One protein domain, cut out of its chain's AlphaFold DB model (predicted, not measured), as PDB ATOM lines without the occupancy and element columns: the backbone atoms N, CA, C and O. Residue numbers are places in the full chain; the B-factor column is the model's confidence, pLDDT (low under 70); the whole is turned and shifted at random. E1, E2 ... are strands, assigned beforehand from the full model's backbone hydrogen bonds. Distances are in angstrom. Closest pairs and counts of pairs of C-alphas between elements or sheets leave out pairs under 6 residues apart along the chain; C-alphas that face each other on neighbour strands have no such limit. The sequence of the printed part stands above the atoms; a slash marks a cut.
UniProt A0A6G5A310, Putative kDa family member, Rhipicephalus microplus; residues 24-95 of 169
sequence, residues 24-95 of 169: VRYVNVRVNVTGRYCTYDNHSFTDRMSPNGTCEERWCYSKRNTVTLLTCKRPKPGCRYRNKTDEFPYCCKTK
ATOM      1  N   VAL A  24       5.885  39.004  14.651       92.62
ATOM      2  CA  VAL A  24       5.541  37.685  15.185       92.62
ATOM      3  C   VAL A  24       6.525  36.641  14.656       92.62
ATOM      4  O   VAL A  24       6.984  36.707  13.513       92.62
ATOM      5  N   ARG A  25       6.887  35.682  15.506       94.25
ATOM      6  CA  ARG A  25       7.536  34.422  15.129       94.25
ATOM      7  C   ARG A  25       6.606  33.271  15.491       94.25
ATOM      8  O   ARG A  25       5.893  33.361  16.487       94.25
ATOM      9  N   TYR A  26       6.663  32.194  14.721       94.69
ATOM     10  CA  TYR A  26       5.924  30.975  15.018       94.69
ATOM     11  C   TYR A  26       6.883  29.809  15.264       94.69
ATOM     12  O   TYR A  26       7.946  29.729  14.646       94.69
ATOM     13  N   VAL A  27       6.511  28.923  16.182       94.81
ATOM     14  CA  VAL A  27       7.232  27.680  16.486       94.81
ATOM     15  C   VAL A  27       6.218  26.551  16.545       94.81
ATOM     16  O   VAL A  27       5.190  26.682  17.198       94.81
ATOM     17  N   ASN A  28       6.501  25.442  15.869       96.81
ATOM     18  CA  ASN A  28       5.656  24.255  15.920       96.81
ATOM     19  C   ASN A  28       6.185  23.299  16.983       96.81
ATOM     20  O   ASN A  28       7.368  22.959  16.973       96.81
ATOM     21  N   VAL A  29       5.303  22.847  17.866       96.50
ATOM     22  CA  VAL A  29       5.626  21.903  18.936       96.50
ATOM     23  C   VAL A  29       4.718  20.693  18.803       96.50
ATOM     24  O   VAL A  29       3.508  20.839  18.634       96.50
ATOM     25  N   ARG A  30       5.295  19.489  18.859       97.06
ATOM     26  CA  ARG A  30       4.502  18.257  18.919       97.06
ATOM     27  C   ARG A  30       3.865  18.120  20.294       97.06
ATOM     28  O   ARG A  30       4.528  18.353  21.301       97.06
ATOM     29  N   VAL A  31       2.602  17.720  20.324       96.25
ATOM     30  CA  VAL A  31       1.813  17.606  21.553       96.25
ATOM     31  C   VAL A  31       0.976  16.337  21.555       96.25
ATOM     32  O   VAL A  31       0.695  15.760  20.503       96.25
ATOM     33  N   ASN A  32       0.527  15.942  22.744       93.50
ATOM     34  CA  ASN A  32      -0.499  14.921  22.878       93.50
ATOM     35  C   ASN A  32      -1.862  15.505  22.492       93.50
ATOM     36  O   ASN A  32      -2.188  16.644  22.841       93.50
ATOM     37  N   VAL A  33      -2.647  14.710  21.770       95.12
ATOM     38  CA  VAL A  33      -3.976  15.087  21.289       95.12
ATOM     39  C   VAL A  33      -4.998  14.079  21.786       95.12
ATOM     40  O   VAL A  33      -4.828  12.876  21.599       95.12
ATOM     41  N   THR A  34      -6.088  14.579  22.363       94.81
ATOM     42  CA  THR A  34      -7.242  13.769  22.771       94.81
ATOM     43  C   THR A  34      -8.444  14.181  21.931       94.81
ATOM     44  O   THR A  34      -9.067  15.224  22.151       94.81
ATOM     45  N   GLY A  35      -8.757  13.386  20.907       94.06
ATOM     46  CA  GLY A  35      -9.792  13.720  19.929       94.06
ATOM     47  C   GLY A  35      -9.437  14.984  19.138       94.06
ATOM     48  O   GLY A  35      -8.575  14.954  18.266       94.06
ATOM     49  N   ARG A  36     -10.119  16.099  19.430       95.56
ATOM     50  CA  ARG A  36      -9.879  17.408  18.787       95.56
ATOM     51  C   ARG A  36      -9.024  18.361  19.623       95.56
ATOM     52  O   ARG A  36      -8.696  19.434  19.131       95.56
ATOM     53  N   TYR A  37      -8.692  17.992  20.854       97.00
ATOM     54  CA  TYR A  37      -8.012  18.864  21.804       97.00
ATOM     55  C   TYR A  37      -6.504  18.651  21.759       97.00
ATOM     56  O   TYR A  37      -6.044  17.514  21.862       97.00
ATOM     57  N   CYS A  38      -5.748  19.738  21.653       97.06
ATOM     58  CA  CYS A  38      -4.316  19.756  21.905       97.06
ATOM     59  C   CYS A  38      -4.061  20.112  23.368       97.06
ATOM     60  O   CYS A  38      -4.612  21.103  23.854       97.06
ATOM     61  N   THR A  39      -3.183  19.362  24.035       96.31
ATOM     62  CA  THR A  39      -2.738  19.686  25.396       96.31
ATOM     63  C   THR A  39      -1.335  20.283  25.358       96.31
ATOM     64  O   THR A  39      -0.386  19.619  24.943       96.31
ATOM     65  N   TYR A  40      -1.193  21.531  25.802       95.12
ATOM     66  CA  TYR A  40       0.089  22.231  25.872       95.12
ATOM     67  C   TYR A  40       0.121  23.167  27.081       95.12
ATOM     68  O   TYR A  40      -0.800  23.961  27.258       95.12
ATOM     69  N   ASP A  41       1.192  23.088  27.880       92.56
ATOM     70  CA  ASP A  41       1.450  24.000  29.007       92.56
ATOM     71  C   ASP A  41       0.247  24.114  29.966       92.56
ATOM     72  O   ASP A  41      -0.272  25.192  30.225       92.56
ATOM     73  N   ASN A  42      -0.262  22.958  30.416       92.81
ATOM     74  CA  ASN A  42      -1.445  22.814  31.282       92.81
ATOM     75  C   ASN A  42      -2.769  23.362  30.715       92.81
ATOM     76  O   ASN A  42      -3.761  23.445  31.438       92.81
ATOM     77  N   HIS A  43      -2.825  23.666  29.419       92.50
ATOM     78  CA  HIS A  43      -4.042  24.089  28.740       92.50
ATOM     79  C   HIS A  43      -4.485  23.077  27.688       92.50
ATOM     80  O   HIS A  43      -3.666  22.492  26.980       92.50
ATOM     81  N   SER A  44      -5.803  22.907  27.575       95.12
ATOM     82  CA  SER A  44      -6.446  22.064  26.570       95.12
ATOM     83  C   SER A  44      -7.380  22.912  25.716       95.12
ATOM     84  O   SER A  44      -8.262  23.590  26.243       95.12
ATOM     85  N   PHE A  45      -7.163  22.911  24.403       96.12
ATOM     86  CA  PHE A  45      -7.890  23.759  23.456       96.12
ATOM     87  C   PHE A  45      -7.969  23.095  22.076       96.12
ATOM     88  O   PHE A  45      -7.149  22.243  21.734       96.12
ATOM     89  N   THR A  46      -8.985  23.447  21.289       95.44
ATOM     90  CA  THR A  46      -9.306  22.774  20.014       95.44
ATOM     91  C   THR A  46      -8.867  23.537  18.772       95.44
ATOM     92  O   THR A  46      -8.621  22.916  17.742       95.44
ATOM     93  N   ASP A  47      -8.784  24.862  18.857       94.12
ATOM     94  CA  ASP A  47      -8.398  25.737  17.752       94.12
ATOM     95  C   ASP A  47      -7.414  26.791  18.267       94.12
ATOM     96  O   ASP A  47      -6.254  26.462  18.516       94.12
ATOM     97  N   ARG A  48      -7.865  28.025  18.503       94.75
ATOM     98  CA  ARG A  48      -7.015  29.111  18.993       94.75
ATOM     99  C   ARG A  48      -7.184  29.342  20.482       94.75
ATOM    100  O   ARG A  48      -8.279  29.219  21.026       94.75
ATOM    101  N   MET A  49      -6.088  29.710  21.127       93.69
ATOM    102  CA  MET A  49      -6.069  30.118  22.521       93.69
ATOM    103  C   MET A  49      -5.040  31.229  22.731       93.69
ATOM    104  O   MET A  49      -3.885  31.085  22.335       93.69
ATOM    105  N   SER A  50      -5.446  32.285  23.430       92.31
ATOM    106  CA  SER A  50      -4.553  33.327  23.944       92.31
ATOM    107  C   SER A  50      -4.436  33.164  25.461       92.31
ATOM    108  O   SER A  50      -5.445  33.295  26.158       92.31
ATOM    109  N   PRO A  51      -3.258  32.826  26.007       87.81
ATOM    110  CA  PRO A  51      -3.081  32.706  27.450       87.81
ATOM    111  C   PRO A  51      -3.166  34.073  28.134       87.81
ATOM    112  O   PRO A  51      -2.581  35.060  27.678       87.81
ATOM    113  N   ASN A  52      -3.875  34.130  29.260       84.94
ATOM    114  CA  ASN A  52      -4.099  35.378  29.985       84.94
ATOM    115  C   ASN A  52      -2.783  36.031  30.429       84.94
ATOM    116  O   ASN A  52      -1.890  35.374  30.960       84.94
ATOM    117  N   GLY A  53      -2.685  37.349  30.238       82.19
ATOM    118  CA  GLY A  53      -1.521  38.140  30.651       82.19
ATOM    119  C   GLY A  53      -0.281  37.964  29.768       82.19
ATOM    120  O   GLY A  53       0.780  38.497  30.095       82.19
ATOM    121  N   THR A  54      -0.397  37.249  28.646       87.94
ATOM    122  CA  THR A  54       0.707  37.023  27.710       87.94
ATOM    123  C   THR A  54       0.409  37.630  26.342       87.94
ATOM    124  O   THR A  54      -0.738  37.716  25.915       87.94
ATOM    125  N   CYS A  55       1.460  38.066  25.645       90.94
ATOM    126  CA  CYS A  55       1.365  38.534  24.263       90.94
ATOM    127  C   CYS A  55       1.743  37.393  23.306       90.94
ATOM    128  O   CYS A  55       2.786  37.424  22.641       90.94
ATOM    129  N   GLU A  56       0.921  36.350  23.298       93.06
ATOM    130  CA  GLU A  56       1.063  35.191  22.419       93.06
ATOM    131  C   GLU A  56      -0.297  34.591  22.064       93.06
ATOM    132  O   GLU A  56      -1.288  34.791  22.764       93.06
ATOM    133  N   GLU A  57      -0.322  33.836  20.973       95.06
ATOM    134  CA  GLU A  57      -1.474  33.055  20.535       95.06
ATOM    135  C   GLU A  57      -1.011  31.629  20.211       95.06
ATOM    136  O   GLU A  57       0.112  31.407  19.750       95.06
ATOM    137  N   ARG A  58      -1.856  30.636  20.480       96.00
ATOM    138  CA  ARG A  58      -1.557  29.209  20.316       96.00
ATOM    139  C   ARG A  58      -2.607  28.587  19.415       96.00
ATOM    140  O   ARG A  58      -3.795  28.757  19.668       96.00
ATOM    141  N   TRP A  59      -2.187  27.895  18.362       96.94
ATOM    142  CA  TRP A  59      -3.095  27.279  17.388       96.94
ATOM    143  C   TRP A  59      -2.939  25.758  17.412       96.94
ATOM    144  O   TRP A  59      -1.834  25.243  17.236       96.94
ATOM    145  N   CYS A  60      -4.034  25.035  17.631       97.31
ATOM    146  CA  CYS A  60      -4.072  23.579  17.679       97.31
ATOM    147  C   CYS A  60      -4.316  22.981  16.291       97.31
ATOM    148  O   CYS A  60      -5.324  23.235  15.636       97.31
ATOM    149  N   TYR A  61      -3.419  22.092  15.878       96.94
ATOM    150  CA  TYR A  61      -3.569  21.250  14.699       96.94
ATOM    151  C   TYR A  61      -3.646  19.785  15.131       96.94
ATOM    152  O   TYR A  61      -2.689  19.023  14.970       96.94
ATOM    153  N   SER A  62      -4.804  19.384  15.661       95.81
ATOM    154  CA  SER A  62      -5.055  18.042  16.219       95.81
ATOM    155  C   SER A  62      -4.711  16.903  15.251       95.81
ATOM    156  O   SER A  62      -4.009  15.974  15.624       95.81
ATOM    157  N   LYS A  63      -5.072  17.016  13.964       96.00
ATOM    158  CA  LYS A  63      -4.719  16.015  12.930       96.00
ATOM    159  C   LYS A  63      -3.211  15.840  12.709       96.00
ATOM    160  O   LYS A  63      -2.790  14.845  12.131       96.00
ATOM    161  N   ARG A  64      -2.407  16.833  13.097       95.88
ATOM    162  CA  ARG A  64      -0.946  16.847  12.939       95.88
ATOM    163  C   ARG A  64      -0.219  16.671  14.273       95.88
ATOM    164  O   ARG A  64       1.001  16.807  14.297       95.88
ATOM    165  N   ASN A  65      -0.942  16.435  15.370       96.62
ATOM    166  CA  ASN A  65      -0.389  16.378  16.724       96.62
ATOM    167  C   ASN A  65       0.543  17.560  17.031       96.62
ATOM    168  O   ASN A  65       1.632  17.381  17.570       96.62
ATOM    169  N   THR A  66       0.159  18.762  16.592       97.38
ATOM    170  CA  THR A  66       1.021  19.949  16.634       97.38
ATOM    171  C   THR A  66       0.267  21.142  17.198       97.38
ATOM    172  O   THR A  66      -0.874  21.390  16.817       97.38
ATOM    173  N   VAL A  67       0.931  21.916  18.050       97.75
ATOM    174  CA  VAL A  67       0.533  23.280  18.405       97.75
ATOM    175  C   VAL A  67       1.516  24.253  17.765       97.75
ATOM    176  O   VAL A  67       2.730  24.085  17.876       97.75
ATOM    177  N   THR A  68       0.996  25.279  17.101       97.56
ATOM    178  CA  THR A  68       1.787  26.417  16.631       97.56
ATOM    179  C   THR A  68       1.728  27.521  17.675       97.56
ATOM    180  O   THR A  68       0.654  28.018  18.000       97.56
ATOM    181  N   LEU A  69       2.888  27.904  18.195       96.50
ATOM    182  CA  LEU A  69       3.061  28.981  19.161       96.50
ATOM    183  C   LEU A  69       3.440  30.253  18.419       96.50
ATOM    184  O   LEU A  69       4.517  30.310  17.823       96.50
ATOM    185  N   LEU A  70       2.589  31.268  18.468       95.88
ATOM    186  CA  LEU A  70       2.825  32.569  17.864       95.88
ATOM    187  C   LEU A  70       3.220  33.555  18.965       95.88
ATOM    188  O   LEU A  70       2.413  33.925  19.806       95.88
ATOM    189  N   THR A  71       4.485  33.974  18.966       93.94
ATOM    190  CA  THR A  71       5.061  34.859  19.994       93.94
ATOM    191  C   THR A  71       5.734  36.064  19.351       93.94
ATOM    192  O   THR A  71       6.117  36.032  18.177       93.94
ATOM    193  N   CYS A  72       5.945  37.140  20.104       91.69
ATOM    194  CA  CYS A  72       6.702  38.277  19.589       91.69
ATOM    195  C   CYS A  72       8.185  37.940  19.372       91.69
ATOM    196  O   CYS A  72       8.853  37.322  20.205       91.69
ATOM    197  N   LYS A  73       8.748  38.431  18.266       91.88
ATOM    198  CA  LYS A  73      10.198  38.510  18.064       91.88
ATOM    199  C   LYS A  73      10.794  39.470  19.087       91.88
ATOM    200  O   LYS A  73      10.261  40.566  19.287       91.88
ATOM    201  N   ARG A  74      11.959  39.109  19.639       87.31
ATOM    202  CA  ARG A  74      12.722  39.997  20.528       87.31
ATOM    203  C   ARG A  74      12.903  41.382  19.871       87.31
ATOM    204  O   ARG A  74      13.180  41.458  18.664       87.31
ATOM    205  N   PRO A  75      12.686  42.488  20.608       86.50
ATOM    206  CA  PRO A  75      13.000  43.827  20.125       86.50
ATOM    207  C   PRO A  75      14.452  43.904  19.652       86.50
ATOM    208  O   PRO A  75      15.321  43.226  20.194       86.50
ATOM    209  N   LYS A  76      14.707  44.695  18.605       83.88
ATOM    210  CA  LYS A  76      16.090  45.015  18.230       83.88
ATOM    211  C   LYS A  76      16.728  45.844  19.361       83.88
ATOM    212  O   LYS A  76      15.977  46.514  20.073       83.88
ATOM    213  N   PRO A  77      18.064  45.844  19.505       79.12
ATOM    214  CA  PRO A  77      18.741  46.744  20.438       79.12
ATOM    215  C   PRO A  77      18.248  48.190  20.276       79.12
ATOM    216  O   PRO A  77      18.059  48.656  19.150       79.12
ATOM    217  N   GLY A  78      17.966  48.870  21.392       78.06
ATOM    218  CA  GLY A  78      17.384  50.218  21.388       78.06
ATOM    219  C   GLY A  78      15.872  50.292  21.190       78.06
ATOM    220  O   GLY A  78      15.319  51.392  21.131       78.06
ATOM    221  N   CYS A  79      15.187  49.157  21.063       84.12
ATOM    222  CA  CYS A  79      13.740  49.093  20.935       84.12
ATOM    223  C   CYS A  79      13.112  48.416  22.148       84.12
ATOM    224  O   CYS A  79      13.594  47.403  22.639       84.12
ATOM    225  N   ARG A  80      11.952  48.917  22.568       85.50
ATOM    226  CA  ARG A  80      11.097  48.293  23.586       85.50
ATOM    227  C   ARG A  80       9.709  48.033  23.029       85.50
ATOM    228  O   ARG A  80       9.305  48.681  22.065       85.50
ATOM    229  N   TYR A  81       8.966  47.099  23.616       86.69
ATOM    230  CA  TYR A  81       7.551  46.938  23.277       86.69
ATOM    231  C   TYR A  81       6.787  48.227  23.596       86.69
ATOM    232  O   TYR A  81       7.067  48.886  24.597       86.69
ATOM    233  N   ARG A  82       5.873  48.621  22.708       85.06
ATOM    234  CA  ARG A  82       5.111  49.869  22.827       85.06
ATOM    235  C   ARG A  82       4.060  49.749  23.923       85.06
ATOM    236  O   ARG A  82       4.004  50.617  24.785       85.06
ATOM    237  N   ASN A  83       3.254  48.696  23.859       82.44
ATOM    238  CA  ASN A  83       2.277  48.358  24.876       82.44
ATOM    239  C   ASN A  83       2.136  46.835  24.941       82.44
ATOM    240  O   ASN A  83       1.834  46.209  23.931       82.44
ATOM    241  N   LYS A  84       2.387  46.239  26.108       79.38
ATOM    242  CA  LYS A  84       2.251  44.787  26.295       79.38
ATOM    243  C   LYS A  84       0.816  44.358  26.605       79.38
ATOM    244  O   LYS A  84       0.552  43.166  26.557       79.38
ATOM    245  N   THR A  85      -0.074  45.300  26.928       82.00
ATOM    246  CA  THR A  85      -1.473  45.010  27.281       82.00
ATOM    247  C   THR A  85      -2.410  45.006  26.079       82.00
ATOM    248  O   THR A  85      -3.589  44.717  26.244       82.00
ATOM    249  N   ASP A  86      -1.922  45.383  24.894       85.19
ATOM    250  CA  ASP A  86      -2.717  45.308  23.669       85.19
ATOM    251  C   ASP A  86      -3.019  43.840  23.319       85.19
ATOM    252  O   ASP A  86      -2.335  42.915  23.761       85.19
ATOM    253  N   GLU A  87      -4.018  43.620  22.471       88.69
ATOM    254  CA  GLU A  87      -4.307  42.287  21.951       88.69
ATOM    255  C   GLU A  87      -3.195  41.806  21.006       88.69
ATOM    256  O   GLU A  87      -2.536  42.594  20.315       88.69
ATOM    257  N   PHE A  88      -2.978  40.494  20.948       90.31
ATOM    258  CA  PHE A  88      -2.105  39.892  19.949       90.31
ATOM    259  C   PHE A  88      -2.679  40.098  18.527       90.31
ATOM    260  O   PHE A  88      -3.885  39.965  18.340       90.31
ATOM    261  N   PRO A  89      -1.869  40.427  17.496       91.50
ATOM    262  CA  PRO A  89      -0.412  40.607  17.491       91.50
ATOM    263  C   PRO A  89       0.043  42.048  17.784       91.50
ATOM    264  O   PRO A  89       1.232  42.365  17.693       91.50
ATOM    265  N   TYR A  90      -0.873  42.963  18.098       89.19
ATOM    266  CA  TYR A  90      -0.565  44.383  18.272       89.19
ATOM    267  C   TYR A  90       0.352  44.661  19.462       89.19
ATOM    268  O   TYR A  90       1.207  45.546  19.359       89.19
ATOM    269  N   CYS A  91       0.283  43.849  20.516       89.50
ATOM    270  CA  CYS A  91       1.224  43.914  21.634       89.50
ATOM    271  C   CYS A  91       2.686  43.593  21.253       89.50
ATOM    272  O   CYS A  91       3.610  43.920  22.001       89.50
ATOM    273  N   CYS A  92       2.943  43.056  20.050       90.88
ATOM    274  CA  CYS A  92       4.298  42.883  19.513       90.88
ATOM    275  C   CYS A  92       4.893  44.156  18.886       90.88
ATOM    276  O   CYS A  92       6.058  44.150  18.461       90.88
ATOM    277  N   LYS A  93       4.133  45.257  18.804       90.25
ATOM    278  CA  LYS A  93       4.637  46.539  18.297       90.25
ATOM    279  C   LYS A  93       5.748  47.062  19.200       90.25
ATOM    280  O   LYS A  93       5.640  47.052  20.423       90.25
ATOM    281  N   THR A  94       6.807  47.584  18.591       88.06
ATOM    282  CA  THR A  94       7.951  48.156  19.308       88.06
ATOM    283  C   THR A  94       8.103  49.645  19.025       88.06
ATOM    284  O   THR A  94       7.796  50.109  17.930       88.06
ATOM    285  N   LYS A  95       8.636  50.386  19.995       87.31
ATOM    286  CA  LYS A  95       9.108  51.765  19.860       87.31
ATOM    287  C   LYS A  95      10.621  51.780  20.069       87.31
ATOM    288  O   LYS A  95      11.100  51.193  21.035       87.31
TER     289      LYS A  95
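AT A GLANCE: This is residues 24 to 95 of the 169 residues of the protein "Putative kDa family member" of Rhipicephalus microplus (UniProt A0A6G5A310). A narrow sheet of three antiparallel strands, E1, E6 and E5, forms the middle of an elongated model; a small sheet, E2, E3 and E4, packs crosswise over one end of it as a partial sandwich, and beyond the other end a loop-rich part holds E7 and residues 82 to 95. The printed part has 72 residues, with seven named strands in the order E1 to E7 and no named helix; the class is all strand, though under half of the residues are in named elements. Both sheets are antiparallel, in the orders E1, E6, E5 and E2, E3, E4. The whole is only just loose, close to compact, with a radius of gyration of the C-alphas of 13.7 A and spans of 44 by 19 by 16 A.

HOW THE PARTS SIT: In the larger sheet the inner strand E6, residues 66 to 72, is antiparallel to E1, residues 24 to 30, at 155 degrees, with N 27 and O 69 within hydrogen-bond range at 2.9 A. On its other side E6 forms a hairpin with E5, residues 56 to 61, at 163 degrees, with N 59 and O 68 at 2.9 A. E1 runs on into E2, residues 32 to 34, at 76 degrees. E2, E3, residues 37 to 40, and E4, residues 43 to 45, form a meander, each strand the antiparallel neighbour of the one before; N 34 and O 37 are 3.0 A apart, and N 40 and O 43 are 2.9 A apart. The two sheets form a sandwich, two sheets face to face, with their strands at 63 degrees. The closest C-alphas of E3 and E5 are those of Cys 38 and Cys 60, 5.7 A apart. E7, residues 79 to 81, pairs with no named strand; its residues 80 to 81 pair antiparallel with residues 94 to 95.

IN THESE COORDINATES: E1 is 19.8 A long, from C-alpha 24 at (5.541, 37.685, 15.185) to C-alpha 30 at (4.502, 18.257, 18.919). E6 is 19.4 A long and E5 16.6 A. E3 measures 9.7 A, E2 6.8 A and E4 6.5 A. E7 is 7.0 A long and ends at C-alpha 81, at (7.551, 46.938, 23.277).

THE WHOLE: The C-alphas farthest apart, those of Gly 35 and Gly 78, are 45.5 A apart. The printed part has no cut and no long link. The mean pLDDT of the printed part is 91.8, and no printed residue is under 70.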